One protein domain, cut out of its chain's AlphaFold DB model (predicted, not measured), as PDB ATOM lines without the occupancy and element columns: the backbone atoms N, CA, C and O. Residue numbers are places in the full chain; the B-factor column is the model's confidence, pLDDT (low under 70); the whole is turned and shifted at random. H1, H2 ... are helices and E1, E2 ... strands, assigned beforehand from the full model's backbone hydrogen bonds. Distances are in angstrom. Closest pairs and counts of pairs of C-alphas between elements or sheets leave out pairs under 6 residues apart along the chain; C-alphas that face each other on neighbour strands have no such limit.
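AT A GLANCE: This is residues 3 to 160 of the 854 residues of the protein "Radical SAM core domain-containing protein" of Rickettsiales bacterium (UniProt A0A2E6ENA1). A strongly twisted six-stranded sheet curls round H1 on one face and has H6 and H7 on the other, making three layers. From this body a thin arm of H2, H3 and H4 loops out and folds back through H5, and residues 75 to 81 stick out. There are 158 printed residues with seven named helices and six named strands, in the order E1 H1 E2 E3 E4 H2 H3 H4 H5 H6 E5 H7 E6. The class is mixed, helices and strands, and the mixed sheet runs E4 E3 E2 E1 E5 E6. The whole is compact, with a radius of gyration of the C-alphas of 16.4 A, and spans 54 by 36 by 32 A.

HOW THE PARTS SIT: Start at E1, residues 3 to 6, parallel to E2, residues 35 to 39 (N 5 to O 37, 2.7 A), and to E5, residues 129 to 133 (N 6 to O 131, 2.8 A). H1, residues 17 to 31, is on the sheet; its closest C-alphas to E2 are Ala 26 and Val 36, 5.9 A. E1, H1 and E2 form a strand-helix-strand unit, parallel neighbour strands with a helix between, its crossover right-handed. Next, E2, E3 (45 to 50) and E4 (53 to 58) form a meander of two hairpins, each strand antiparallel to the one before: N 38 to O 47 and N 48 to O 55 are each 2.9 A. H2, residues 61 to 67, and H3, residues 74 to 79, are apart. H4, residues 85 to 95, touches H5, residues 100 to 110, at Leu 93 and His 103, C-alphas 7.0 A apart. H6, residues 112 to 124, and H7, residues 135 to 147, are on the face opposite H1, at heights over the sheet of 8.6 A and 7.5 A. Residues 135 to 140 of H7 touch H5, at a shallow tilt of 13 degrees. E5, H7 and E6, residues 151 to 156, form the second right-handed unit; N 132 to O 153 is 2.8 A. Every O i to N i+4 pair is within hydrogen-bond range in H1, H2, H3, H4 and H6, but 7 of 9 in H7 and 1 of 7 in H5, where 5 of 8 O i to N i+3 pairs are.

IN THESE COORDINATES: Find C-alpha 3 at (42.751, 28.367, -14.452), where E1 begins. H1 spans 20.8 A, H7 19.3 A, H6 18.1 A and E6 17.0 A, ending at C-alpha 156, (47.438, 14.580, -23.951).

THE WHOLE: The C-alphas of Arg 32 and Arg 79, the farthest apart, are 54.3 A apart. The printed part has no cut and no long link. Mean pLDDT of the printed part is 86.6; look for values under 70 at residues 15, 67 to 75, 77 to 78, 81 to 89 and 96 to 97.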
ATOM      1  N   ILE A   3      42.165  29.229 -13.420       98.25
ATOM      2  CA  ILE A   3      42.751  28.367 -14.452       98.25
ATOM      3  C   ILE A   3      42.207  28.801 -15.818       98.25
ATOM      4  O   ILE A   3      40.997  28.940 -15.993       98.25
ATOM      5  N   THR A   4      43.094  29.032 -16.788       98.56
ATOM      6  CA  THR A   4      42.705  29.210 -18.197       98.56
ATOM      7  C   THR A   4      43.046  27.949 -18.971       98.56
ATOM      8  O   THR A   4      44.217  27.649 -19.179       98.56
ATOM      9  N   VAL A   5      42.022  27.243 -19.426       98.38
ATOM     10  CA  VAL A   5      42.116  26.133 -20.371       98.38
ATOM     11  C   VAL A   5      42.053  26.686 -21.797       98.38
ATOM     12  O   VAL A   5      41.304  27.626 -22.072       98.38
ATOM     13  N   VAL A   6      42.836  26.126 -22.711       97.50
ATOM     14  CA  VAL A   6      42.900  26.521 -24.122       97.50
ATOM     15  C   VAL A   6      42.738  25.275 -24.989       97.50
ATOM     16  O   VAL A   6      43.487  24.317 -24.814       97.50
ATOM     17  N   THR A   7      41.740  25.257 -25.878       96.56
ATOM     18  CA  THR A   7      41.335  24.033 -26.596       96.56
ATOM     19  C   THR A   7      40.534  24.311 -27.883       96.56
ATOM     20  O   THR A   7      40.338  25.463 -28.274       96.56
ATOM     21  N   ARG A   8      40.093  23.247 -28.564       91.00
ATOM     22  CA  ARG A   8      39.245  23.232 -29.772       91.00
ATOM     23  C   ARG A   8      37.822  23.760 -29.508       91.00
ATOM     24  O   ARG A   8      37.430  23.949 -28.361       91.00
ATOM     25  N   GLU A   9      37.058  24.083 -30.558       88.38
ATOM     26  CA  GLU A   9      35.735  24.741 -30.416       88.38
ATOM     27  C   GLU A   9      34.543  23.803 -30.230       88.38
ATOM     28  O   GLU A   9      33.552  24.178 -29.609       88.38
ATOM     29  N   ASP A  10      34.650  22.577 -30.713       86.19
ATOM     30  CA  ASP A  10      33.618  21.543 -30.721       86.19
ATOM     31  C   ASP A  10      33.522  20.815 -29.371       86.19
ATOM     32  O   ASP A  10      33.635  19.593 -29.272       86.19
ATOM     33  N   LEU A  11      33.323  21.590 -28.302       84.62
ATOM     34  CA  LEU A  11      33.091  21.063 -26.955       84.62
ATOM     35  C   LEU A  11      31.639  20.620 -26.735       84.62
ATOM     36  O   LEU A  11      31.388  19.801 -25.859       84.62
ATOM     37  N   TYR A  12      30.684  21.169 -27.488       80.06
ATOM     38  CA  TYR A  12      29.260  20.870 -27.340       80.06
ATOM     39  C   TYR A  12      28.609  20.550 -28.695       80.06
ATOM     40  O   TYR A  12      28.902  21.248 -29.667       80.06
ATOM     41  N   PRO A  13      27.677  19.576 -28.757       72.62
ATOM     42  CA  PRO A  13      27.305  18.639 -27.686       72.62
ATOM     43  C   PRO A  13      28.471  17.714 -27.278       72.62
ATOM     44  O   PRO A  13      29.424  17.547 -28.033       72.62
ATOM     45  N   LEU A  14      28.420  17.139 -26.068       77.88
ATOM     46  CA  LEU A  14      29.489  16.294 -25.506       77.88
ATOM     47  C   LEU A  14      29.523  14.907 -26.175       77.88
ATOM     48  O   LEU A  14      29.136  13.910 -25.572       77.88
ATOM     49  N   VAL A  15      29.950  14.846 -27.436       68.69
ATOM     50  CA  VAL A  15      29.836  13.642 -28.284       68.69
ATOM     51  C   VAL A  15      31.126  12.833 -28.417       68.69
ATOM     52  O   VAL A  15      31.114  11.754 -29.007       68.69
ATOM     53  N   HIS A  16      32.245  13.329 -27.880       78.00
ATOM     54  CA  HIS A  16      33.539  12.641 -27.900       78.00
ATOM     55  C   HIS A  16      34.280  12.758 -26.562       78.00
ATOM     56  O   HIS A  16      34.017  13.651 -25.755       78.00
ATOM     57  N   GLY A  17      35.205  11.823 -26.316       81.25
ATOM     58  CA  GLY A  17      35.858  11.652 -25.012       81.25
ATOM     59  C   GLY A  17      36.658  12.871 -24.545       81.25
ATOM     60  O   GLY A  17      36.584  13.230 -23.371       81.25
ATOM     61  N   ALA A  18      37.345  13.561 -25.460       86.62
ATOM     62  CA  ALA A  18      38.112  14.754 -25.114       86.62
ATOM     63  C   ALA A  18      37.201  15.902 -24.656       86.62
ATOM     64  O   ALA A  18      37.451  16.497 -23.611       86.62
ATOM     65  N   ALA A  19      36.099  16.175 -25.369       88.31
ATOM     66  CA  ALA A  19      35.117  17.181 -24.950       88.31
ATOM     67  C   ALA A  19      34.541  16.858 -23.565       88.31
ATOM     68  O   ALA A  19      34.469  17.745 -22.712       88.31
ATOM     69  N   VAL A  20      34.201  15.585 -23.313       89.06
ATOM     70  CA  VAL A  20      33.742  15.124 -21.995       89.06
ATOM     71  C   VAL A  20      34.794  15.417 -20.927       89.06
ATOM     72  O   VAL A  20      34.467  16.062 -19.931       89.06
ATOM     73  N   LYS A  21      36.056  15.020 -21.134       92.25
ATOM     74  CA  LYS A  21      37.129  15.259 -20.159       92.25
ATOM     75  C   LYS A  21      37.333  16.740 -19.878       92.25
ATOM     76  O   LYS A  21      37.359  17.124 -18.711       92.25
ATOM     77  N   ILE A  22      37.425  17.567 -20.913       95.00
ATOM     78  CA  ILE A  22      37.667  19.009 -20.789       95.00
ATOM     79  C   ILE A  22      36.548  19.674 -19.986       95.00
ATOM     80  O   ILE A  22      36.797  20.341 -18.980       95.00
ATOM     81  N   VAL A  23      35.298  19.469 -20.410       95.06
ATOM     82  CA  VAL A  23      34.138  20.139 -19.814       95.06
ATOM     83  C   VAL A  23      33.874  19.634 -18.397       95.06
ATOM     84  O   VAL A  23      33.644  20.443 -17.498       95.06
ATOM     85  N   ARG A  24      33.941  18.318 -18.162       94.38
ATOM     86  CA  ARG A  24      33.678  17.744 -16.834       94.38
ATOM     87  C   ARG A  24      34.794  18.040 -15.837       94.38
ATOM     88  O   ARG A  24      34.496  18.298 -14.674       94.38
ATOM     89  N   THR A  25      36.050  18.099 -16.284       96.06
ATOM     90  CA  THR A  25      37.161  18.556 -15.436       96.06
ATOM     91  C   THR A  25      36.995  20.034 -15.075       96.06
ATOM     92  O   THR A  25      37.152  20.392 -13.910       96.06
ATOM     93  N   ALA A  26      36.618  20.894 -16.031       97.31
ATOM     94  CA  ALA A  26      36.357  22.310 -15.760       97.31
ATOM     95  C   ALA A  26      35.202  22.511 -14.760       97.31
ATOM     96  O   ALA A  26      35.343  23.288 -13.810       97.31
ATOM     97  N   ASP A  27      34.095  21.777 -14.923       96.56
ATOM     98  CA  ASP A  27      32.976  21.785 -13.975       96.56
ATOM     99  C   ASP A  27      33.422  21.338 -12.577       96.56
ATOM    100  O   ASP A  27      33.229  22.068 -11.601       96.56
ATOM    101  N   ALA A  28      34.094  20.191 -12.469       96.56
ATOM    102  CA  ALA A  28      34.526  19.632 -11.192       96.56
ATOM    103  C   ALA A  28      35.557  20.510 -10.464       96.56
ATOM    104  O   ALA A  28      35.412  20.768  -9.267       96.56
ATOM    105  N   LEU A  29      36.544  21.059 -11.180       97.62
ATOM    106  CA  LEU A  29      37.472  22.053 -10.631       97.62
ATOM    107  C   LEU A  29      36.721  23.280 -10.104       97.62
ATOM    108  O   LEU A  29      37.062  23.805  -9.039       97.62
ATOM    109  N   SER A  30      35.675  23.724 -10.808       97.50
ATOM    110  CA  SER A  30      34.868  24.859 -10.361       97.50
ATOM    111  C   SER A  30      34.077  24.560  -9.085       97.50
ATOM    112  O   SER A  30      34.010  25.407  -8.194       97.50
ATOM    113  N   ARG A  31      33.571  23.329  -8.927       95.75
ATOM    114  CA  ARG A  31      32.940  22.850  -7.683       95.75
ATOM    115  C   ARG A  31      33.934  22.745  -6.521       95.75
ATOM    116  O   ARG A  31      33.539  22.876  -5.366       95.75
ATOM    117  N   ARG A  32      35.232  22.589  -6.807       96.12
ATOM    118  CA  ARG A  32      36.339  22.679  -5.832       96.12
ATOM    119  C   ARG A  32      36.821  24.119  -5.577       96.12
ATOM    120  O   ARG A  32      37.914  24.332  -5.045       96.12
ATOM    121  N   GLY A  33      36.015  25.122  -5.933       95.25
ATOM    122  CA  GLY A  33      36.288  26.536  -5.663       95.25
ATOM    123  C   GLY A  33      37.316  27.164  -6.607       95.25
ATOM    124  O   GLY A  33      37.981  28.143  -6.248       95.25
ATOM    125  N   CYS A  34      37.502  26.592  -7.799       97.56
ATOM    126  CA  CYS A  34      38.282  27.229  -8.854       97.56
ATOM    127  C   CYS A  34      37.406  28.080  -9.767       97.56
ATOM    128  O   CYS A  34      36.216  27.840  -9.948       97.56
ATOM    129  N   GLU A  35      38.027  29.078 -10.376       98.12
ATOM    130  CA  GLU A  35      37.463  29.750 -11.534       98.12
ATOM    131  C   GLU A  35      38.153  29.178 -12.765       98.12
ATOM    132  O   GLU A  35      39.369  29.333 -12.907       98.12
ATOM    133  N   VAL A  36      37.402  28.501 -13.633       98.62
ATOM    134  CA  VAL A  36      37.960  27.894 -14.846       98.62
ATOM    135  C   VAL A  36      37.408  28.621 -16.057       98.62
ATOM    136  O   VAL A  36      36.200  28.694 -16.258       98.62
ATOM    137  N   THR A  37      38.294  29.171 -16.873       98.50
ATOM    138  CA  THR A  37      37.934  29.760 -18.167       98.50
ATOM    139  C   THR A  37      38.416  28.861 -19.285       98.50
ATOM    140  O   THR A  37      39.510  28.320 -19.183       98.50
ATOM    141  N   VAL A  38      37.624  28.696 -20.342       98.38
ATOM    142  CA  VAL A  38      37.996  27.874 -21.501       98.38
ATOM    143  C   VAL A  38      37.966  28.736 -22.753       98.38
ATOM    144  O   VAL A  38      36.909  29.226 -23.159       98.38
ATOM    145  N   VAL A  39      39.139  28.943 -23.343       97.50
ATOM    146  CA  VAL A  39      39.333  29.668 -24.602       97.50
ATOM    147  C   VAL A  39      39.322  28.666 -25.746       97.50
ATOM    148  O   VAL A  39      40.123  27.732 -25.760       97.50
ATOM    149  N   THR A  40      38.423  28.877 -26.703       94.88
ATOM    150  CA  THR A  40      38.205  27.967 -27.831       94.88
ATOM    151  C   THR A  40      38.433  28.650 -29.184       94.88
ATOM    152  O   THR A  40      38.879  29.802 -29.253       94.88
ATOM    153  N   GLY A  41      38.126  27.964 -30.291       86.56
ATOM    154  CA  GLY A  41      38.095  28.564 -31.632       86.56
ATOM    155  C   GLY A  41      37.090  29.716 -31.787       86.56
ATOM    156  O   GLY A  41      37.299  30.579 -32.647       86.56
ATOM    157  N   ASP A  42      36.087  29.821 -30.903       87.56
ATOM    158  CA  ASP A  42      35.078  30.885 -30.940       87.56
ATOM    159  C   ASP A  42      35.713  32.271 -30.710       87.56
ATOM    160  O   ASP A  42      36.214  32.622 -29.640       87.56
ATOM    161  N   ARG A  43      35.682  33.104 -31.752       87.56
ATOM    162  CA  ARG A  43      36.267  34.457 -31.747       87.56
ATOM    163  C   ARG A  43      35.423  35.494 -31.009       87.56
ATOM    164  O   ARG A  43      35.860  36.635 -30.862       87.56
ATOM    165  N   LEU A  44      34.201  35.145 -30.625       87.81
ATOM    166  CA  LEU A  44      33.230  36.029 -29.995       87.81
ATOM    167  C   LEU A  44      33.054  35.730 -28.514       87.81
ATOM    168  O   LEU A  44      32.832  36.677 -27.758       87.81
ATOM    169  N   LYS A  45      33.215  34.472 -28.097       93.25
ATOM    170  CA  LYS A  45      32.951  34.050 -26.720       93.25
ATOM    171  C   LYS A  45      34.018  33.110 -26.170       93.25
ATOM    172  O   LYS A  45      34.754  32.469 -26.909       93.25
ATOM    173  N   TYR A  46      34.079  33.027 -24.848       96.56
ATOM    174  CA  TYR A  46      34.808  31.996 -24.112       96.56
ATOM    175  C   TYR A  46      33.917  31.435 -23.001       96.56
ATOM    176  O   TYR A  46      32.941  32.070 -22.598       96.56
ATOM    177  N   HIS A  47      34.233  30.242 -22.505       97.75
ATOM    178  CA  HIS A  47      33.451  29.611 -21.443       97.75
ATOM    179  C   HIS A  47      33.994  30.028 -20.076       97.75
ATOM    180  O   HIS A  47      35.209  30.147 -19.900       97.75
ATOM    181  N   LEU A  48      33.107  30.209 -19.104       97.94
ATOM    182  CA  LEU A  48      33.449  30.432 -17.704       97.94
ATOM    183  C   LEU A  48      32.695  29.426 -16.832       97.94
ATOM    184  O   LEU A  48      31.476  29.299 -16.931       97.94
ATOM    185  N   PHE A  49      33.441  28.737 -15.974       98.12
ATOM    186  CA  PHE A  49      32.943  27.827 -14.954       98.12
ATOM    187  C   PHE A  49      33.257  28.384 -13.566       98.12
ATOM    188  O   PHE A  49      34.414  28.696 -13.254       98.12
ATOM    189  N   ARG A  50      32.226  28.507 -12.728       96.06
ATOM    190  CA  ARG A  50      32.344  28.946 -11.333       96.06
ATOM    191  C   ARG A  50      31.257  28.287 -10.489       96.06
ATOM    192  O   ARG A  50      30.088  28.346 -10.855       96.06
ATOM    193  N   ASP A  51      31.641  27.681  -9.368       92.31
ATOM    194  CA  ASP A  51      30.722  27.043  -8.412       92.31
ATOM    195  C   ASP A  51      29.764  26.018  -9.064       92.31
ATOM    196  O   ASP A  51      28.574  25.969  -8.747       92.31
ATOM    197  N   GLY A  52      30.262  25.227 -10.025       88.44
ATOM    198  CA  GLY A  52      29.470  24.236 -10.769       88.44
ATOM    199  C   GLY A  52      28.496  24.829 -11.795       88.44
ATOM    200  O   GLY A  52      27.582  24.148 -12.256       88.44
ATOM    201  N   ARG A  53      28.631  26.122 -12.120       90.81
ATOM    202  CA  ARG A  53      27.822  26.812 -13.134       90.81
ATOM    203  C   ARG A  53      28.670  27.133 -14.347       90.81
ATOM    204  O   ARG A  53      29.796  27.599 -14.198       90.81
ATOM    205  N   HIS A  54      28.089  26.958 -15.529       94.06
ATOM    206  CA  HIS A  54      28.694  27.293 -16.815       94.06
ATOM    207  C   HIS A  54      27.982  28.497 -17.446       94.06
ATOM    208  O   HIS A  54      26.756  28.525 -17.535       94.06
ATOM    209  N   GLU A  55      28.755  29.479 -17.908       95.44
ATOM    210  CA  GLU A  55      28.279  30.593 -18.729       95.44
ATOM    211  C   GLU A  55      29.181  30.834 -19.951       95.44
ATOM    212  O   GLU A  55      30.376  30.519 -19.948       95.44
ATOM    213  N   LEU A  56      28.607  31.400 -21.016       95.19
ATOM    214  CA  LEU A  56      29.355  31.917 -22.164       95.19
ATOM    215  C   LEU A  56      29.558  33.422 -21.995       95.19
ATOM    216  O   LEU A  56      28.591  34.167 -21.838       95.19
ATOM    217  N   VAL A  57      30.810  33.868 -22.068       96.69
ATOM    218  CA  VAL A  57      31.193  35.263 -21.854       96.69
ATOM    219  C   VAL A  57      31.675  35.879 -23.159       96.69
ATOM    220  O   VAL A  57      32.603  35.373 -23.786       96.69
ATOM    221  N   ASP A  58      31.072  37.002 -23.549       94.88
ATOM    222  CA  ASP A  58      31.475  37.740 -24.744       94.88
ATOM    223  C   ASP A  58      32.837  38.425 -24.565       94.88
ATOM    224  O   ASP A  58      33.117  39.095 -23.559       94.88
ATOM    225  N   TYR A  59      33.672  38.357 -25.600       91.81
ATOM    226  CA  TYR A  59      34.802  39.268 -25.725       91.81
ATOM    227  C   TYR A  59      34.296  40.705 -25.926       91.81
ATOM    228  O   TYR A  59      33.318  40.938 -26.642       91.81
ATOM    229  N   PRO A  60      34.975  41.726 -25.369       91.44
ATOM    230  CA  PRO A  60      34.584  43.113 -25.595       91.44
ATOM    231  C   PRO A  60      34.556  43.446 -27.092       91.44
ATOM    232  O   PRO A  60      35.546  43.221 -27.786       91.44
ATOM    233  N   ALA A  61      33.488  44.082 -27.581       84.00
ATOM    234  CA  ALA A  61      33.340  44.415 -29.005       84.00
ATOM    235  C   ALA A  61      34.548  45.176 -29.588       84.00
ATOM    236  O   ALA A  61      34.974  44.917 -30.710       84.00
ATOM    237  N   ARG A  62      35.160  46.072 -28.800       82.12
ATOM    238  CA  ARG A  62      36.391  46.790 -29.183       82.12
ATOM    239  C   ARG A  62      37.609  45.877 -29.353       82.12
ATOM    240  O   ARG A  62      38.469  46.171 -30.170       82.12
ATOM    241  N   PHE A  63      37.690  44.808 -28.563       83.81
ATOM    242  CA  PHE A  63      38.755  43.816 -28.642       83.81
ATOM    243  C   PHE A  63      38.553  42.953 -29.891       83.81
ATOM    244  O   PHE A  63      39.449  42.894 -30.722       83.81
ATOM    245  N   VAL A  64      37.336  42.435 -30.105       81.44
ATOM    246  CA  VAL A  64      36.970  41.683 -31.322       81.44
ATOM    247  C   VAL A  64      37.213  42.511 -32.592       81.44
ATOM    248  O   VAL A  64      37.738  42.012 -33.582       81.44
ATOM    249  N   ALA A  65      36.861  43.799 -32.579       74.44
ATOM    250  CA  ALA A  65      37.097  44.693 -33.711       74.44
ATOM    251  C   ALA A  65      38.590  44.960 -33.970       74.44
ATOM    252  O   ALA A  65      38.966  45.202 -35.114       74.44
ATOM    253  N   ALA A  66      39.428  44.928 -32.930       71.06
ATOM    254  CA  ALA A  66      40.868  45.142 -33.042       71.06
ATOM    255  C   ALA A  66      41.619  43.899 -33.541       71.06
ATOM    256  O   ALA A  66      42.683  44.042 -34.137       71.06
ATOM    257  N   THR A  67      41.079  42.700 -33.309       68.56
ATOM    258  CA  THR A  67      41.708  41.441 -33.728       68.56
ATOM    259  C   THR A  67      41.162  40.885 -35.048       68.56
ATOM    260  O   THR A  67      41.796  40.031 -35.668       68.56
ATOM    261  N   ARG A  68      40.028  41.399 -35.546       66.19
ATOM    262  CA  ARG A  68      39.520  41.093 -36.894       66.19
ATOM    263  C   ARG A  68      40.239  41.905 -37.970       66.19
ATOM    264  O   ARG A  68      40.418  43.115 -37.847       66.19
ATOM    265  N   LEU A  69      40.536  41.263 -39.104       60.12
ATOM    266  CA  LEU A  69      40.832  41.993 -40.337       60.12
ATOM    267  C   LEU A  69      39.629  42.879 -40.684       60.12
ATOM    268  O   LEU A  69      38.513  42.382 -40.835       60.12
ATOM    269  N   ASN A  70      39.847  44.189 -40.813       57.25
ATOM    270  CA  ASN A  70      38.785  45.114 -41.196       57.25
ATOM    271  C   ASN A  70      38.250  44.710 -42.585       57.25
ATOM    272  O   ASN A  70      39.015  44.772 -43.552       57.25
ATOM    273  N   PRO A  71      36.959  44.359 -42.734       56.56
ATOM    274  CA  PRO A  71      36.392  43.939 -44.017       56.56
ATOM    275  C   PRO A  71      36.580  44.981 -45.127       56.56
ATOM    276  O   PRO A  71      36.661  44.638 -46.301       56.56
ATOM    277  N   ARG A  72      36.725  46.264 -44.763       57.25
ATOM    278  CA  ARG A  72      37.003  47.362 -45.703       57.25
ATOM    279  C   ARG A  72      38.413  47.321 -46.298       57.25
ATOM    280  O   ARG A  72      38.638  47.926 -47.341       57.25
ATOM    281  N   LEU A  73      39.353  46.630 -45.653       60.19
ATOM    282  CA  LEU A  73      40.716  46.421 -46.150       60.19
ATOM    283  C   LEU A  73      40.822  45.181 -47.039       60.19
ATOM    284  O   LEU A  73      41.767  45.088 -47.815       60.19
ATOM    285  N   LEU A  74      39.850  44.263 -46.984       62.28
ATOM    286  CA  LEU A  74      39.867  43.033 -47.774       62.28
ATOM    287  C   LEU A  74      39.982  43.312 -49.287       62.28
ATOM    288  O   LEU A  74      40.895  42.764 -49.899       62.28
ATOM    289  N   PRO A  75      39.218  44.254 -49.889       63.59
ATOM    290  CA  PRO A  75      39.376  44.599 -51.301       63.59
ATOM    291  C   PRO A  75      40.763  45.157 -51.635       63.59
ATOM    292  O   PRO A  75      41.269  44.910 -52.725       63.59
ATOM    293  N   LEU A  76      41.387  45.904 -50.714       72.00
ATOM    294  CA  LEU A  76      42.727  46.472 -50.890       72.00
ATOM    295  C   LEU A  76      43.803  45.378 -50.844       72.00
ATOM    296  O   LEU A  76      44.681  45.356 -51.702       72.00
ATOM    297  N   LEU A  77      43.706  44.453 -49.887       67.50
ATOM    298  CA  LEU A  77      44.616  43.312 -49.747       67.50
ATOM    299  C   LEU A  77      44.523  42.374 -50.957       67.50
ATOM    300  O   LEU A  77      45.553  41.992 -51.515       67.50
ATOM    301  N   THR A  78      43.306  42.104 -51.443       65.75
ATOM    302  CA  THR A  78      43.081  41.350 -52.685       65.75
ATOM    303  C   THR A  78      43.682  42.074 -53.895       65.75
ATOM    304  O   THR A  78      44.320  41.444 -54.736       65.75
ATOM    305  N   ARG A  79      43.552  43.408 -53.975       73.12
ATOM    306  CA  ARG A  79      44.133  44.219 -55.063       73.12
ATOM    307  C   ARG A  79      45.663  44.225 -55.049       73.12
ATOM    308  O   ARG A  79      46.275  44.265 -56.111       73.12
ATOM    309  N   LEU A  80      46.265  44.159 -53.862       77.62
ATOM    310  CA  LEU A  80      47.712  44.045 -53.652       77.62
ATOM    311  C   LEU A  80      48.239  42.611 -53.829       77.62
ATOM    312  O   LEU A  80      49.436  42.390 -53.666       77.62
ATOM    313  N   ARG A  81      47.370  41.644 -54.175       67.06
ATOM    314  CA  ARG A  81      47.691  40.207 -54.271       67.06
ATOM    315  C   ARG A  81      48.339  39.647 -53.002       67.06
ATOM    316  O   ARG A  81      49.119  38.700 -53.075       67.06
ATOM    317  N   LEU A  82      48.030  40.231 -51.845       61.41
ATOM    318  CA  LEU A  82      48.485  39.680 -50.578       61.41
ATOM    319  C   LEU A  82      47.693  38.389 -50.312       61.41
ATOM    320  O   LEU A  82      46.462  38.420 -50.417       61.41
ATOM    321  N   PRO A  83      48.369  37.261 -50.027       58.28
ATOM    322  CA  PRO A  83      47.700  36.002 -49.732       58.28
ATOM    323  C   PRO A  83      46.715  36.169 -48.576       58.28
ATOM    324  O   PRO A  83      47.019  36.848 -47.593       58.28
ATOM    325  N   ASP A  84      45.542  35.544 -48.681       66.44
ATOM    326  CA  ASP A  84      44.666  35.396 -47.520       66.44
ATOM    327  C   ASP A  84      45.441  34.613 -46.457       66.44
ATOM    328  O   ASP A  84      45.921  33.504 -46.711       66.44
ATOM    329  N   TYR A  85      45.605  35.227 -45.288       67.19
ATOM    330  CA  TYR A  85      46.346  34.659 -44.174       67.19
ATOM    331  C   TYR A  85      45.866  33.243 -43.847       67.19
ATOM    332  O   TYR A  85      46.685  32.344 -43.678       67.19
ATOM    333  N   TRP A  86      44.547  33.022 -43.858       66.62
ATOM    334  CA  TRP A  86      43.960  31.727 -43.516       66.62
ATOM    335  C   TRP A  86      44.234  30.672 -44.576       66.62
ATOM    336  O   TRP A  86      44.693  29.586 -44.239       66.62
ATOM    337  N   ARG A  87      44.093  31.023 -45.859       68.62
ATOM    338  CA  ARG A  87      44.491  30.127 -46.957       68.62
ATOM    339  C   ARG A  87      45.983  29.816 -46.932       68.62
ATOM    340  O   ARG A  87      46.385  28.730 -47.323       68.62
ATOM    341  N   THR A  88      46.807  30.759 -46.481       69.62
ATOM    342  CA  THR A  88      48.259  30.570 -46.367       69.62
ATOM    343  C   THR A  88      48.604  29.623 -45.223       69.62
ATOM    344  O   THR A  88      49.448  28.752 -45.398       69.62
ATOM    345  N   VAL A  89      47.929  29.758 -44.079       69.69
ATOM    346  CA  VAL A  89      48.048  28.844 -42.936       69.69
ATOM    347  C   VAL A  89      47.588  27.435 -43.307       69.69
ATOM    348  O   VAL A  89      48.326  26.484 -43.082       69.69
ATOM    349  N   GLU A  90      46.420  27.295 -43.932       72.31
ATOM    350  CA  GLU A  90      45.924  25.997 -44.400       72.31
ATOM    351  C   GLU A  90      46.876  25.382 -45.426       72.31
ATOM    352  O   GLU A  90      47.226  24.211 -45.321       72.31
ATOM    353  N   HIS A  91      47.368  26.169 -46.387       76.50
ATOM    354  CA  HIS A  91      48.342  25.687 -47.363       76.50
ATOM    355  C   HIS A  91      49.665  25.276 -46.708       76.50
ATOM    356  O   HIS A  91      50.242  24.266 -47.100       76.50
ATOM    357  N   LEU A  92      50.126  26.010 -45.689       72.69
ATOM    358  CA  LEU A  92      51.310  25.652 -44.915       72.69
ATOM    359  C   LEU A  92      51.100  24.316 -44.196       72.69
ATOM    360  O   LEU A  92      51.921  23.419 -44.364       72.69
ATOM    361  N   LEU A  93      49.994  24.147 -43.465       75.88
ATOM    362  CA  LEU A  93      49.674  22.896 -42.770       75.88
ATOM    363  C   LEU A  93      49.579  21.719 -43.755       75.88
ATOM    364  O   LEU A  93      50.214  20.689 -43.525       75.88
ATOM    365  N   ARG A  94      48.915  21.899 -44.908       78.38
ATOM    366  CA  ARG A  94      48.892  20.896 -45.995       78.38
ATOM    367  C   ARG A  94      50.294  20.584 -46.519       78.38
ATOM    368  O   ARG A  94      50.639  19.421 -46.680       78.38
ATOM    369  N   SER A  95      51.124  21.604 -46.753       74.62
ATOM    370  CA  SER A  95      52.499  21.428 -47.252       74.62
ATOM    371  C   SER A  95      53.419  20.723 -46.250       74.62
ATOM    372  O   SER A  95      54.381  20.068 -46.644       74.62
ATOM    373  N   LEU A  96      53.107  20.828 -44.955       67.12
ATOM    374  CA  LEU A  96      53.790  20.113 -43.881       67.12
ATOM    375  C   LEU A  96      53.296  18.667 -43.727       67.12
ATOM    376  O   LEU A  96      53.928  17.909 -42.992       67.12
ATOM    377  N   GLY A  97      52.236  18.283 -44.447       67.94
ATOM    378  CA  GLY A  97      51.656  16.942 -44.456       67.94
ATOM    379  C   GLY A  97      50.531  16.728 -43.444       67.94
ATOM    380  O   GLY A  97      50.173  15.578 -43.210       67.94
ATOM    381  N   TYR A  98      49.992  17.788 -42.817       70.06
ATOM    382  CA  TYR A  98      48.880  17.651 -41.865       70.06
ATOM    383  C   TYR A  98      47.594  17.264 -42.606       70.06
ATOM    384  O   TYR A  98      47.190  18.018 -43.506       70.06
ATOM    385  N   PRO A  99      46.924  16.159 -42.217       73.31
ATOM    386  CA  PRO A  99      45.587  15.847 -42.710       73.31
ATOM    387  C   PRO A  99      44.649  17.026 -42.457       73.31
ATOM    388  O   PRO A  99      44.716  17.651 -41.401       73.31
ATOM    389  N   GLU A 100      43.799  17.359 -43.428       75.81
ATOM    390  CA  GLU A 100      42.910  18.530 -43.335       75.81
ATOM    391  C   GLU A 100      41.994  18.472 -42.112       75.81
ATOM    392  O   GLU A 100      41.821  19.481 -41.428       75.81
ATOM    393  N   ASP A 101      41.520  17.275 -41.772       71.94
ATOM    394  CA  ASP A 101      40.661  17.035 -40.610       71.94
ATOM    395  C   ASP A 101      41.378  17.292 -39.269       71.94
ATOM    396  O   ASP A 101      40.743  17.572 -38.253       71.94
ATOM    397  N   GLU A 102      42.714  17.287 -39.265       78.19
ATOM    398  CA  GLU A 102      43.563  17.482 -38.082       78.19
ATOM    399  C   GLU A 102      44.040  18.933 -37.928       78.19
ATOM    400  O   GLU A 102      44.651  19.305 -36.919       78.19
ATOM    401  N   HIS A 103      43.750  19.805 -38.905       81.12
ATOM    402  CA  HIS A 103      44.176  21.210 -38.857       81.12
ATOM    403  C   HIS A 103      43.619  21.930 -37.634       81.12
ATOM    404  O   HIS A 103      44.278  22.827 -37.111       81.12
ATOM    405  N   LEU A 104      42.448  21.523 -37.139       82.62
ATOM    406  CA  LEU A 104      41.833  22.092 -35.942       82.62
ATOM    407  C   LEU A 104      42.751  22.018 -34.707       82.62
ATOM    408  O   LEU A 104      42.746  22.953 -33.906       82.62
ATOM    409  N   LEU A 105      43.557  20.959 -34.571       85.88
ATOM    410  CA  LEU A 105      44.423  20.752 -33.407       85.88
ATOM    411  C   LEU A 105      45.699  21.607 -33.443       85.88
ATOM    412  O   LEU A 105      46.189  22.009 -32.392       85.88
ATOM    413  N   TYR A 106      46.218  21.928 -34.634       85.62
ATOM    414  CA  TYR A 106      47.518  22.602 -34.801       85.62
ATOM    415  C   TYR A 106      47.428  24.025 -35.368       85.62
ATOM    416  O   TYR A 106      48.368  24.809 -35.229       85.62
ATOM    417  N   ARG A 107      46.279  24.425 -35.928       85.56
ATOM    418  CA  ARG A 107      45.998  25.810 -36.340       85.56
ATOM    419  C   ARG A 107      46.274  26.860 -35.248       85.56
ATOM    420  O   ARG A 107      46.786  27.920 -35.613       85.56
ATOM    421  N   PRO A 108      46.008  26.621 -33.946       89.12
ATOM    422  CA  PRO A 108      46.300  27.599 -32.897       89.12
ATOM    423  C   PRO A 108      47.769  28.023 -32.817       89.12
ATOM    424  O   PRO A 108      48.040  29.156 -32.425       89.12
ATOM    425  N   ILE A 109      48.721  27.176 -33.232       87.31
ATOM    426  CA  ILE A 109      50.161  27.503 -33.257       87.31
ATOM    427  C   ILE A 109      50.428  28.747 -34.109       87.31
ATOM    428  O   ILE A 109      51.309  29.548 -33.804       87.31
ATOM    429  N   VAL A 110      49.637  28.931 -35.162       82.75
ATOM    430  CA  VAL A 110      49.794  29.994 -36.153       82.75
ATOM    431  C   VAL A 110      48.577  30.918 -36.188       82.75
ATOM    432  O   VAL A 110      48.311  31.525 -37.213       82.75
ATOM    433  N   ASP A 111      47.810  31.040 -35.101       84.69
ATOM    434  CA  ASP A 111      46.664  31.956 -35.023       84.69
ATOM    435  C   ASP A 111      46.936  33.111 -34.037       84.69
ATOM    436  O   ASP A 111      46.677  32.979 -32.840       84.69
ATOM    437  N   PRO A 112      47.406  34.286 -34.497       84.12
ATOM    438  CA  PRO A 112      47.738  35.401 -33.614       84.12
ATOM    439  C   PRO A 112      46.523  35.959 -32.861       84.12
ATOM    440  O   PRO A 112      46.680  36.485 -31.760       84.12
ATOM    441  N   ASP A 113      45.311  35.844 -33.411       85.12
ATOM    442  CA  ASP A 113      44.094  36.238 -32.692       85.12
ATOM    443  C   ASP A 113      43.816  35.282 -31.532       85.12
ATOM    444  O   ASP A 113      43.489  35.735 -30.435       85.12
ATOM    445  N   PHE A 114      44.014  33.980 -31.740       91.00
ATOM    446  CA  PHE A 114      43.905  32.985 -30.676       91.00
ATOM    447  C   PHE A 114      44.892  33.287 -29.538       91.00
ATOM    448  O   PHE A 114      44.502  33.320 -28.374       91.00
ATOM    449  N   TRP A 115      46.142  33.634 -29.863       93.56
ATOM    450  CA  TRP A 115      47.163  33.999 -28.872       93.56
ATOM    451  C   TRP A 115      46.766  35.242 -28.065       93.56
ATOM    452  O   TRP A 115      46.881  35.267 -26.836       93.56
ATOM    453  N   LEU A 116      46.258  36.277 -28.744       92.81
ATOM    454  CA  LEU A 116      45.774  37.497 -28.095       92.81
ATOM    455  C   LEU A 116      44.561  37.225 -27.199       92.81
ATOM    456  O   LEU A 116      44.476  37.805 -26.114       92.81
ATOM    457  N   ARG A 117      43.640  36.348 -27.617       94.88
ATOM    458  CA  ARG A 117      42.474  35.932 -26.822       94.88
ATOM    459  C   ARG A 117      42.887  35.168 -25.569       94.88
ATOM    460  O   ARG A 117      42.419  35.521 -24.486       94.88
ATOM    461  N   THR A 118      43.816  34.221 -25.680       96.88
ATOM    462  CA  THR A 118      44.378  33.495 -24.529       96.88
ATOM    463  C   THR A 118      45.013  34.457 -23.526       96.88
ATOM    464  O   THR A 118      44.702  34.415 -22.334       96.88
ATOM    465  N   MET A 119      45.821  35.407 -24.005       96.12
ATOM    466  CA  MET A 119      46.408  36.458 -23.168       96.12
ATOM    467  C   MET A 119      45.368  37.366 -22.514       96.12
ATOM    468  O   MET A 119      45.487  37.722 -21.337       96.12
ATOM    469  N   PHE A 120      44.348  37.763 -23.274       96.00
ATOM    470  CA  PHE A 120      43.269  38.612 -22.791       96.00
ATOM    471  C   PHE A 120      42.509  37.943 -21.645       96.00
ATOM    472  O   PHE A 120      42.351  38.562 -20.589       96.00
ATOM    473  N   VAL A 121      42.076  36.691 -21.827       97.44
ATOM    474  CA  VAL A 121      41.345  35.929 -20.802       97.44
ATOM    475  C   VAL A 121      42.230  35.701 -19.586       97.44
ATOM    476  O   VAL A 121      41.835  36.071 -18.479       97.44
ATOM    477  N   GLY A 122      43.467  35.249 -19.801       97.12
ATOM    478  CA  GLY A 122      44.444  35.032 -18.740       97.12
ATOM    479  C   GLY A 122      44.655  36.263 -17.855       97.12
ATOM    480  O   GLY A 122      44.607  36.185 -16.625       97.12
ATOM    481  N   ARG A 123      44.809  37.444 -18.466       97.00
ATOM    482  CA  ARG A 123      44.943  38.713 -17.736       97.00
ATOM    483  C   ARG A 123      43.638  39.141 -17.062       97.00
ATOM    484  O   ARG A 123      43.672  39.603 -15.923       97.00
ATOM    485  N   ARG A 124      42.500  39.025 -17.755       96.38
ATOM    486  CA  ARG A 124      41.179  39.449 -17.262       96.38
ATOM    487  C   ARG A 124      40.749  38.656 -16.032       96.38
ATOM    488  O   ARG A 124      40.260  39.256 -15.079       96.38
ATOM    489  N   HIS A 125      40.975  37.351 -16.061       97.00
ATOM    490  CA  HIS A 125      40.599  36.413 -15.007       97.00
ATOM    491  C   HIS A 125      41.736  36.133 -14.024       97.00
ATOM    492  O   HIS A 125      41.603  35.276 -13.161       97.00
ATOM    493  N   ARG A 126      42.856  36.869 -14.115       97.25
ATOM    494  CA  ARG A 126      44.020  36.722 -13.220       97.25
ATOM    495  C   ARG A 126      44.466  35.264 -13.097       97.25
ATOM    496  O   ARG A 126      44.682  34.774 -11.994       97.25
ATOM    497  N   SER A 127      44.564  34.582 -14.233       97.31
ATOM    498  CA  SER A 127      44.910  33.166 -14.260       97.31
ATOM    499  C   SER A 127      46.230  32.913 -13.553       97.31
ATOM    500  O   SER A 127      47.205  33.650 -13.707       97.31
ATOM    501  N   GLU A 128      46.222  31.878 -12.733       96.88
ATOM    502  CA  GLU A 128      47.360  31.379 -11.980       96.88
ATOM    503  C   GLU A 128      48.026  30.218 -12.719       96.88
ATOM    504  O   GLU A 128      49.230  30.015 -12.566       96.88
ATOM    505  N   TRP A 129      47.257  29.523 -13.564       97.69
ATOM    506  CA  TRP A 129      47.701  28.396 -14.373       97.69
ATOM    507  C   TRP A 129      47.041  28.402 -15.751       97.69
ATOM    508  O   TRP A 129      45.864  28.753 -15.878       97.69
ATOM    509  N   PHE A 130      47.801  28.003 -16.766       98.31
ATOM    510  CA  PHE A 130      47.312  27.784 -18.124       98.31
ATOM    511  C   PHE A 130      47.345  26.293 -18.448       98.31
ATOM    512  O   PHE A 130      48.344  25.638 -18.193       98.31
ATOM    513  N   GLN A 131      46.285  25.746 -19.020       98.06
ATOM    514  CA  GLN A 131      46.251  24.357 -19.466       98.06
ATOM    515  C   GLN A 131      45.938  24.316 -20.953       98.06
ATOM    516  O   GLN A 131      44.901  24.814 -21.379       98.06
ATOM    517  N   ALA A 132      46.825  23.724 -21.738       97.62
ATOM    518  CA  ALA A 132      46.533  23.362 -23.110       97.62
ATOM    519  C   ALA A 132      45.924  21.964 -23.150       97.62
ATOM    520  O   ALA A 132      46.467  21.027 -22.571       97.62
ATOM    521  N   GLU A 133      44.807  21.829 -23.845       95.62
ATOM    522  CA  GLU A 133      44.264  20.530 -24.223       95.62
ATOM    523  C   GLU A 133      44.770  20.265 -25.636       95.62
ATOM    524  O   GLU A 133      44.479  21.068 -26.522       95.62
ATOM    525  N   PHE A 134      45.510  19.176 -25.836       93.69
ATOM    526  CA  PHE A 134      46.281  18.857 -27.045       93.69
ATOM    527  C   PHE A 134      47.566  19.696 -27.255       93.69
ATOM    528  O   PHE A 134      47.614  20.889 -26.920       93.69
ATOM    529  N   PRO A 135      48.601  19.123 -27.904       91.31
ATOM    530  CA  PRO A 135      49.911  19.758 -28.082       91.31
ATOM    531  C   PRO A 135      49.852  21.095 -28.819       91.31
ATOM    532  O   PRO A 135      50.510  22.063 -28.434       91.31
ATOM    533  N   GLY A 136      49.037  21.193 -29.873       90.50
ATOM    534  CA  GLY A 136      48.983  22.393 -30.711       90.50
ATOM    535  C   GLY A 136      48.423  23.636 -30.010       90.50
ATOM    536  O   GLY A 136      48.690  24.761 -30.442       90.50
ATOM    537  N   PHE A 137      47.732  23.473 -28.879       95.19
ATOM    538  CA  PHE A 137      47.261  24.580 -28.043       95.19
ATOM    539  C   PHE A 137      48.297  25.030 -27.004       95.19
ATOM    540  O   PHE A 137      48.125  26.076 -26.372       95.19
ATOM    541  N   LEU A 138      49.403  24.296 -26.848       95.44
ATOM    542  CA  LEU A 138      50.433  24.630 -25.869       95.44
ATOM    543  C   LEU A 138      51.201  25.893 -26.238       95.44
ATOM    544  O   LEU A 138      51.498  26.687 -25.353       95.44
ATOM    545  N   ALA A 139      51.467  26.146 -27.520       93.44
ATOM    546  CA  ALA A 139      52.166  27.360 -27.942       93.44
ATOM    547  C   ALA A 139      51.476  28.658 -27.445       93.44
ATOM    548  O   ALA A 139      52.128  29.440 -26.740       93.44
ATOM    549  N   PRO A 140      50.170  28.898 -27.705       94.88
ATOM    550  CA  PRO A 140      49.486  30.070 -27.157       94.88
ATOM    551  C   PRO A 140      49.395  30.064 -25.623       94.88
ATOM    552  O   PRO A 140      49.524  31.124 -25.007       94.88
ATOM    553  N   ALA A 141      49.190  28.900 -24.994       97.00
ATOM    554  CA  ALA A 141      49.105  28.779 -23.536       97.00
ATOM    555  C   ALA A 141      50.435  29.130 -22.847       97.00
ATOM    556  O   ALA A 141      50.463  29.909 -21.895       97.00
ATOM    557  N   TRP A 142      51.543  28.603 -23.367       97.00
ATOM    558  CA  TRP A 142      52.894  28.814 -22.862       97.00
ATOM    559  C   TRP A 142      53.315  30.272 -22.986       97.00
ATOM    560  O   TRP A 142      53.761  30.870 -22.006       97.00
ATOM    561  N   VAL A 143      53.114  30.889 -24.156       96.00
ATOM    562  CA  VAL A 143      53.426  32.315 -24.338       96.00
ATOM    563  C   VAL A 143      52.626  33.159 -23.357       96.00
ATOM    564  O   VAL A 143      53.182  34.069 -22.733       96.00
ATOM    565  N   ALA A 144      51.347  32.827 -23.160       96.88
ATOM    566  CA  ALA A 144      50.527  33.558 -22.218       96.88
ATOM    567  C   ALA A 144      50.993  33.403 -20.768       96.88
ATOM    568  O   ALA A 144      51.117  34.395 -20.040       96.88
ATOM    569  N   ALA A 145      51.333  32.177 -20.375       96.88
ATOM    570  CA  ALA A 145      51.876  31.873 -19.065       96.88
ATOM    571  C   ALA A 145      53.181  32.639 -18.804       96.88
ATOM    572  O   ALA A 145      53.274  33.362 -17.810       96.88
ATOM    573  N   ARG A 146      54.160  32.584 -19.718       97.06
ATOM    574  CA  ARG A 146      55.463  33.254 -19.547       97.06
ATOM    575  C   ARG A 146      55.331  34.773 -19.457       97.06
ATOM    576  O   ARG A 146      55.928  35.378 -18.568       97.06
ATOM    577  N   LEU A 147      54.508  35.395 -20.307       96.19
ATOM    578  CA  LEU A 147      54.281  36.847 -20.274       96.19
ATOM    579  C   LEU A 147      53.564  37.320 -19.002       96.19
ATOM    580  O   LEU A 147      53.731  38.469 -18.591       96.19
ATOM    581  N   LEU A 148      52.768  36.452 -18.375       96.12
ATOM    582  CA  LEU A 148      52.054  36.746 -17.131       96.12
ATOM    583  C   LEU A 148      52.783  36.227 -15.878       96.12
ATOM    584  O   LEU A 148      52.267  36.386 -14.768       96.12
ATOM    585  N   GLY A 149      53.977  35.641 -16.034       95.88
ATOM    586  CA  GLY A 149      54.765  35.072 -14.938       95.88
ATOM    587  C   GLY A 149      54.088  33.876 -14.262       95.88
ATOM    588  O   GLY A 149      54.147  33.747 -13.039       95.88
ATOM    589  N   LYS A 150      53.381  33.054 -15.042       96.12
ATOM    590  CA  LYS A 150      52.600  31.882 -14.618       96.12
ATOM    591  C   LYS A 150      53.160  30.596 -15.221       96.12
ATOM    592  O   LYS A 150      54.099  30.635 -16.014       96.12
ATOM    593  N   ARG A 151      52.577  29.469 -14.810       94.56
ATOM    594  CA  ARG A 151      52.911  28.126 -15.296       94.56
ATOM    595  C   ARG A 151      51.879  27.624 -16.295       94.56
ATOM    596  O   ARG A 151      50.747  28.120 -16.319       94.56
ATOM    597  N   CYS A 152      52.283  26.646 -17.093       95.88
ATOM    598  CA  CYS A 152      51.413  25.964 -18.031       95.88
ATOM    599  C   CYS A 152      51.570  24.442 -18.002       95.88
ATOM    600  O   CYS A 152      52.668  23.931 -17.792       95.88
ATOM    601  N   SER A 153      50.472  23.734 -18.250       96.31
ATOM    602  CA  SER A 153      50.450  22.295 -18.508       96.31
ATOM    603  C   SER A 153      49.921  21.994 -19.906       96.31
ATOM    604  O   SER A 153      49.216  22.816 -20.499       96.31
ATOM    605  N   VAL A 154      50.228  20.803 -20.408       96.12
ATOM    606  CA  VAL A 154      49.563  20.199 -21.566       96.12
ATOM    607  C   VAL A 154      48.920  18.884 -21.157       96.12
ATOM    608  O   VAL A 154      49.518  18.112 -20.409       96.12
ATOM    609  N   VAL A 155      47.693  18.660 -21.618       95.81
ATOM    610  CA  VAL A 155      46.960  17.405 -21.448       95.81
ATOM    611  C   VAL A 155      46.890  16.697 -22.792       95.81
ATOM    612  O   VAL A 155      46.279  17.198 -23.740       95.81
ATOM    613  N   GLU A 156      47.502  15.521 -22.840       91.81
ATOM    614  CA  GLU A 156      47.438  14.580 -23.951       91.81
ATOM    615  C   GLU A 156      46.227  13.665 -23.760       91.81
ATOM    616  O   GLU A 156      46.158  12.872 -22.810       91.81
ATOM    617  N   HIS A 157      45.247  13.784 -24.659       88.12
ATOM    618  CA  HIS A 157      44.086  12.883 -24.704       88.12
ATOM    619  C   HIS A 157      44.436  11.556 -25.377       88.12
ATOM    620  O   HIS A 157      43.909  10.516 -24.988       88.12
ATOM    621  N   ASN A 158      45.336  11.618 -26.355       85.62
ATOM    622  CA  ASN A 158      46.057  10.516 -26.976       85.62
ATOM    623  C   ASN A 158      47.468  11.020 -27.290       85.62
ATOM    624  O   ASN A 158      47.657  12.223 -27.437       85.62
ATOM    625  N   VAL A 159      48.421  10.114 -27.492       87.56
ATOM    626  CA  VAL A 159      49.680  10.468 -28.161       87.56
ATOM    627  C   VAL A 159      49.402  10.626 -29.661       87.56
ATOM    628  O   VAL A 159      49.159   9.638 -30.366       87.56
ATOM    629  N   GLU A 160      49.370  11.867 -30.147       86.62
ATOM    630  CA  GLU A 160      48.769  12.234 -31.434       86.62
ATOM    631  C   GLU A 160      49.529  11.628 -32.619       86.62
ATOM    632  O   GLU A 160      48.907  11.082 -33.532       86.62
TER     633      GLU A 160